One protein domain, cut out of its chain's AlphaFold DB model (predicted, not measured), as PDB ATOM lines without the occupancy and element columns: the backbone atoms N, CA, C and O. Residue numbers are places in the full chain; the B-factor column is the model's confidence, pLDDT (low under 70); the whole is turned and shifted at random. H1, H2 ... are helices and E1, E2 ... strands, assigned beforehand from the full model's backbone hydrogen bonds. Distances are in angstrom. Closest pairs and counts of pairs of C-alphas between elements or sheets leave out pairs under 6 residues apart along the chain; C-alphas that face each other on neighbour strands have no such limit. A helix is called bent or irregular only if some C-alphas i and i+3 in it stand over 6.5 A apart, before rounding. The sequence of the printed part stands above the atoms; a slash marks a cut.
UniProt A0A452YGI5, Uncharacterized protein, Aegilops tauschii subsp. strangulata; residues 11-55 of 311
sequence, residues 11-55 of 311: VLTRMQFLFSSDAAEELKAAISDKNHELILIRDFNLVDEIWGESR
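Overview. This is residues 11 to 55 of the 311 residues of an uncharacterized protein of Aegilops tauschii subsp. strangulata (UniProt A0A452YGI5). A small strand-helix body has an arm at one end: the short parallel strands E1 and E2 pair side by side, H1 packs mainly beside E2, and H2 leads away, its residues 48 to 54 sticking out free. The arm adds to the length of an elongated outline spanning 39 by 20 by 15 A. The printed part has 45 residues, with two named strands and two named helices in the order E1, H1, E2, H2. The class is mixed, helices and strands, and the whole is loose, with a radius of gyration of the C-alphas of 12.4 A.

Along the chain. E1 is residues 11 to 13, 6.4 A from first to last C-alpha, beginning at C-alpha 11 (232.872, 9.416, -38.935). H1 is residues 21 to 32, 16.5 A long, beginning at C-alpha 21 (224.883, 17.369, -51.594). E2 is residues 38 to 40, 6.2 A long. H2 is residues 46 to 54, 14.4 A long, ending at C-alpha 54 (236.480, 33.134, -28.717). H2 is irregular: C-alphas 50 and 53 are 9.1 A apart.

Arrangement. E1 and E2 are parallel neighbours, with 20 degrees between their directions. N 39 and O 11, at 3.3 A, and N 13 and O 39, at 3.4 A, are within hydrogen-bond range. E1, H1 and E2 form a strand-helix-strand unit, two parallel neighbour strands with a helix between them along the chain, and its crossover is right-handed. The closest C-alphas of H1 and E2 are those of Lys 28 and Leu 38, 5.6 A apart. The closest of E1 and H2 are those of Thr 13 and Leu 46, 7.5 A apart. H1 and H2 are apart. In H1 every O i to N i+4 pair is within hydrogen-bond range; in H2 2 of 5 are, beside 3 of 6 O i to N i+3 pairs.

Size, cuts and confidence. The two C-alphas farthest apart are those of Asp 33 and Glu 53, at 39.5 A. The printed part has no cut. The links H1 to E2 and E2 to H2 are tight, and E1 to H1 is short. The mean pLDDT of the printed part is 83.4, and residues 11 to 15 are under 70.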
ATOM      1  N   VAL A  11     232.424   8.075 -38.532       52.25
ATOM      2  CA  VAL A  11     232.872   9.416 -38.935       52.25
ATOM      3  C   VAL A  11     231.773  10.411 -38.559       52.25
ATOM      4  O   VAL A  11     230.773  10.559 -39.263       52.25
ATOM      5  N   LEU A  12     231.937  11.053 -37.398       48.75
ATOM      6  CA  LEU A  12     231.016  12.047 -36.836       48.75
ATOM      7  C   LEU A  12     231.408  13.450 -37.288       48.75
ATOM      8  O   LEU A  12     232.456  13.954 -36.889       48.75
ATOM      9  N   THR A  13     230.568  14.118 -38.076       49.88
ATOM     10  CA  THR A  13     230.843  15.504 -38.472       49.88
ATOM     11  C   THR A  13     229.548  16.311 -38.663       49.88
ATOM     12  O   THR A  13     228.546  15.801 -39.171       49.88
ATOM     13  N   ARG A  14     229.538  17.604 -38.283       50.84
ATOM     14  CA  ARG A  14     228.429  18.538 -38.596       50.84
ATOM     15  C   ARG A  14     228.532  19.056 -40.036       50.84
ATOM     16  O   ARG A  14     228.546  20.256 -40.294       50.84
ATOM     17  N   MET A  15     228.636  18.124 -40.979       63.16
ATOM     18  CA  MET A  15     228.911  18.393 -42.391       63.16
ATOM     19  C   MET A  15     227.682  18.771 -43.216       63.16
ATOM     20  O   MET A  15     227.839  19.205 -44.351       63.16
ATOM     21  N   GLN A  16     226.464  18.665 -42.670       73.25
ATOM     22  CA  GLN A  16     225.258  18.827 -43.492       73.25
ATOM     23  C   GLN A  16     225.148  20.203 -44.157       73.25
ATOM     24  O   GLN A  16     224.659  20.288 -45.274       73.25
ATOM     25  N   PHE A  17     225.600  21.267 -43.490       82.69
ATOM     26  CA  PHE A  17     225.584  22.624 -44.046       82.69
ATOM     27  C   PHE A  17     226.876  23.007 -44.781       82.69
ATOM     28  O   PHE A  17     226.886  24.016 -45.475       82.69
ATOM     29  N   LEU A  18     227.951  22.229 -44.614       83.69
ATOM     30  CA  LEU A  18     229.299  22.560 -45.098       83.69
ATOM     31  C   LEU A  18     229.692  21.794 -46.364       83.69
ATOM     32  O   LEU A  18     230.645  22.178 -47.032       83.69
ATOM     33  N   PHE A  19     228.972  20.720 -46.686       87.50
ATOM     34  CA  PHE A  19     229.172  19.937 -47.899       87.50
ATOM     35  C   PHE A  19     228.015  20.177 -48.849       87.50
ATOM     36  O   PHE A  19     226.846  20.135 -48.439       87.50
ATOM     37  N   SER A  20     228.349  20.370 -50.123       90.88
ATOM     38  CA  SER A  20     227.382  20.208 -51.196       90.88
ATOM     39  C   SER A  20     226.802  18.793 -51.151       90.88
ATOM     40  O   SER A  20     227.414  17.844 -50.644       90.88
ATOM     41  N   SER A  21     225.573  18.651 -51.635       90.25
ATOM     42  CA  SER A  21     224.883  17.369 -51.594       90.25
ATOM     43  C   SER A  21     225.610  16.290 -52.388       90.25
ATOM     44  O   SER A  21     225.544  15.134 -51.984       90.25
ATOM     45  N   ASP A  22     226.249  16.626 -53.508       92.44
ATOM     46  CA  ASP A  22     227.015  15.657 -54.295       92.44
ATOM     47  C   ASP A  22     228.287  15.205 -53.568       92.44
ATOM     48  O   ASP A  22     228.468  14.007 -53.376       92.44
ATOM     49  N   ALA A  23     229.091  16.132 -53.044       91.31
ATOM     50  CA  ALA A  23     230.303  15.821 -52.292       91.31
ATOM     51  C   ALA A  23     230.008  14.966 -51.048       91.31
ATOM     52  O   ALA A  23     230.769  14.056 -50.714       91.31
ATOM     53  N   ALA A  24     228.887  15.223 -50.363       89.75
ATOM     54  CA  ALA A  24     228.453  14.403 -49.235       89.75
ATOM     55  C   ALA A  24     228.097  12.965 -49.655       89.75
ATOM     56  O   ALA A  24     228.427  12.021 -48.936       89.75
ATOM     57  N   GLU A  25     227.438  12.781 -50.804       89.88
ATOM     58  CA  GLU A  25     227.116  11.449 -51.336       89.88
ATOM     59  C   GLU A  25     228.360  10.720 -51.857       89.88
ATOM     60  O   GLU A  25     228.517   9.528 -51.596       89.88
ATOM     61  N   GLU A  26     229.281  11.425 -52.519       91.62
ATOM     62  CA  GLU A  26     230.570  10.875 -52.952       91.62
ATOM     63  C   GLU A  26     231.395  10.386 -51.758       91.62
ATOM     64  O   GLU A  26     231.872   9.249 -51.752       91.62
ATOM     65  N   LEU A  27     231.504  11.206 -50.704       90.19
ATOM     66  CA  LEU A  27     232.187  10.824 -49.471       90.19
ATOM     67  C   LEU A  27     231.516   9.612 -48.819       90.19
ATOM     68  O   LEU A  27     232.194   8.666 -48.418       90.19
ATOM     69  N   LYS A  28     230.181   9.616 -48.737       88.94
ATOM     70  CA  LYS A  28     229.409   8.504 -48.176       88.94
ATOM     71  C   LYS A  28     229.658   7.203 -48.936       88.94
ATOM     72  O   LYS A  28     229.852   6.167 -48.299       88.94
ATOM     73  N   ALA A  29     229.668   7.245 -50.266       90.06
ATOM     74  CA  ALA A  29     229.953   6.085 -51.103       90.06
ATOM     75  C   ALA A  29     231.379   5.571 -50.857       90.06
ATOM     76  O   ALA A  29     231.560   4.401 -50.522       90.06
ATOM     77  N   ALA A  30     232.373   6.464 -50.900       90.44
ATOM     78  CA  ALA A  30     233.783   6.110 -50.751       90.44
ATOM     79  C   ALA A  30     234.123   5.443 -49.406       90.44
ATOM     80  O   ALA A  30     235.018   4.596 -49.341       90.44
ATOM     81  N   ILE A  31     233.439   5.815 -48.316       88.69
ATOM     82  CA  ILE A  31     233.681   5.208 -46.998       88.69
ATOM     83  C   ILE A  31     232.839   3.949 -46.751       88.69
ATOM     84  O   ILE A  31     233.267   3.071 -45.997       88.69
ATOM     85  N   SER A  32     231.684   3.824 -47.415       88.00
ATOM     86  CA  SER A  32     230.822   2.637 -47.316       88.00
ATOM     87  C   SER A  32     231.526   1.385 -47.846       88.00
ATOM     88  O   SER A  32     231.398   0.315 -47.253       88.00
ATOM     89  N   ASP A  33     232.368   1.533 -48.874       86.88
ATOM     90  CA  ASP A  33     233.219   0.461 -49.423       86.88
ATOM     91  C   ASP A  33     234.191  -0.144 -48.394       86.88
ATOM     92  O   ASP A  33     234.738  -1.230 -48.587       86.88
ATOM     93  N   LYS A  34     234.406   0.555 -47.276       87.69
ATOM     94  CA  LYS A  34     235.288   0.154 -46.177       87.69
ATOM     95  C   LYS A  34     234.523  -0.222 -44.901       87.69
ATOM     96  O   LYS A  34     235.134  -0.315 -43.843       87.69
ATOM     97  N   ASN A  35     233.213  -0.471 -44.989       86.94
ATOM     98  CA  ASN A  35     232.324  -0.750 -43.851       86.94
ATOM     99  C   ASN A  35     232.249   0.392 -42.816       86.94
ATOM    100  O   ASN A  35     232.015   0.136 -41.633       86.94
ATOM    101  N   HIS A  36     232.436   1.640 -43.247       85.88
ATOM    102  CA  HIS A  36     232.201   2.819 -42.414       85.88
ATOM    103  C   HIS A  36     230.864   3.475 -42.762       85.88
ATOM    104  O   HIS A  36     230.389   3.393 -43.893       85.88
ATOM    105  N   GLU A  37     230.277   4.168 -41.787       86.31
ATOM    106  CA  GLU A  37     229.040   4.925 -41.960       86.31
ATOM    107  C   GLU A  37     229.301   6.424 -41.781       86.31
ATOM    108  O   GLU A  37     229.961   6.847 -40.826       86.31
ATOM    109  N   LEU A  38     228.760   7.230 -42.700       83.62
ATOM    110  CA  LEU A  38     228.799   8.686 -42.592       83.62
ATOM    111  C   LEU A  38     227.626   9.148 -41.734       83.62
ATOM    112  O   LEU A  38     226.476   9.089 -42.179       83.62
ATOM    113  N   ILE A  39     227.915   9.660 -40.537       83.12
ATOM    114  CA  ILE A  39     226.889  10.228 -39.665       83.12
ATOM    115  C   ILE A  39     226.931  11.740 -39.759       83.12
ATOM    116  O   ILE A  39     227.861  12.422 -39.327       83.12
ATOM    117  N   LEU A  40     225.849  12.253 -40.319       77.94
ATOM    118  CA  LEU A  40     225.644  13.662 -40.537       77.94
ATOM    119  C   LEU A  40     224.976  14.291 -39.307       77.94
ATOM    120  O   LEU A  40     223.771  14.139 -39.109       77.94
ATOM    121  N   ILE A  41     225.733  15.038 -38.504       80.38
ATOM    122  CA  ILE A  41     225.207  15.758 -37.332       80.38
ATOM    123  C   ILE A  41     224.554  17.068 -37.793       80.38
ATOM    124  O   ILE A  41     225.131  17.807 -38.591       80.38
ATOM    125  N   ARG A  42     223.351  17.376 -37.294       72.75
ATOM    126  CA  ARG A  42     222.606  18.596 -37.659       72.75
ATOM    127  C   ARG A  42     222.601  19.648 -36.550       72.75
ATOM    128  O   ARG A  42     222.798  20.834 -36.815       72.75
ATOM    129  N   ASP A  43     222.405  19.218 -35.308       78.44
ATOM    130  CA  ASP A  43     221.916  20.108 -34.252       78.44
ATOM    131  C   ASP A  43     223.006  21.000 -33.620       78.44
ATOM    132  O   ASP A  43     222.695  22.110 -33.198       78.44
ATOM    133  N   PHE A  44     224.286  20.604 -33.651       80.25
ATOM    134  CA  PHE A  44     225.413  21.393 -33.111       80.25
ATOM    135  C   PHE A  44     226.731  21.135 -33.866       80.25
ATOM    136  O   PHE A  44     226.867  20.115 -34.544       80.25
ATOM    137  N   ASN A  45     227.688  22.075 -33.802       83.00
ATOM    138  CA  ASN A  45     228.997  21.985 -34.468       83.00
ATOM    139  C   ASN A  45     230.059  21.693 -33.428       83.00
ATOM    140  O   ASN A  45     230.305  22.526 -32.568       83.00
ATOM    141  N   LEU A  46     230.724  20.549 -33.570       86.88
ATOM    142  CA  LEU A  46     231.801  20.130 -32.678       86.88
ATOM    143  C   LEU A  46     232.923  21.174 -32.572       86.88
ATOM    144  O   LEU A  46     233.505  21.318 -31.503       86.88
ATOM    145  N   VAL A  47     233.202  21.918 -33.649       89.06
ATOM    146  CA  VAL A  47     234.175  23.021 -33.619       89.06
ATOM    147  C   VAL A  47     233.642  24.193 -32.798       89.06
ATOM    148  O   VAL A  47     234.384  24.760 -32.007       89.06
ATOM    149  N   ASP A  48     232.359  24.533 -32.929       88.38
ATOM    150  CA  ASP A  48     231.768  25.646 -32.176       88.38
ATOM    151  C   ASP A  48     231.745  25.346 -30.665       88.38
ATOM    152  O   ASP A  48     232.007  26.249 -29.872       88.38
ATOM    153  N   GLU A  49     231.523  24.083 -30.270       90.06
ATOM    154  CA  GLU A  49     231.553  23.645 -28.862       90.06
ATOM    155  C   GLU A  49     232.912  23.890 -28.190       90.06
ATOM    156  O   GLU A  49     232.968  24.219 -27.007       90.06
ATOM    157  N   ILE A  50     234.017  23.744 -28.934       93.69
ATOM    158  CA  ILE A  50     235.371  23.983 -28.407       93.69
ATOM    159  C   ILE A  50     235.851  25.422 -28.620       93.69
ATOM    160  O   ILE A  50     236.709  25.891 -27.876       93.69
ATOM    161  N   TRP A  51     235.324  26.126 -29.627       93.50
ATOM    162  CA  TRP A  51     235.672  27.523 -29.904       93.50
ATOM    163  C   TRP A  51     235.112  28.448 -28.816       93.50
ATOM    164  O   TRP A  51     235.774  29.408 -28.408       93.50
ATOM    165  N   GLY A  52     233.912  28.129 -28.317       91.88
ATOM    166  CA  GLY A  52     233.271  28.835 -27.213       91.88
ATOM    167  C   GLY A  52     233.164  30.340 -27.471       91.88
ATOM    168  O   GLY A  52     232.838  30.787 -28.571       91.88
ATOM    169  N   GLU A  53     233.480  31.135 -26.452       92.81
ATOM    170  CA  GLU A  53     233.362  32.600 -26.490       92.81
ATOM    171  C   GLU A  53     234.404  33.287 -27.390       92.81
ATOM    172  O   GLU A  53     234.252  34.458 -27.720       92.81
ATOM    173  N   SER A  54     235.455  32.575 -27.818       95.12
ATOM    174  CA  SER A  54     236.480  33.134 -28.717       95.12
ATOM    175  C   SER A  54     236.042  33.164 -30.183       95.12
ATOM    176  O   SER A  54     236.776  33.667 -31.037       95.12
ATOM    177  N   ARG A  55     234.872  32.602 -30.508       93.88
ATOM    178  CA  ARG A  55     234.317  32.659 -31.857       93.88
ATOM    179  C   ARG A  55     233.897  34.096 -32.181       93.88
ATOM    180  O   ARG A  55     233.083  34.656 -31.447       93.88
TER     181      ARG A  55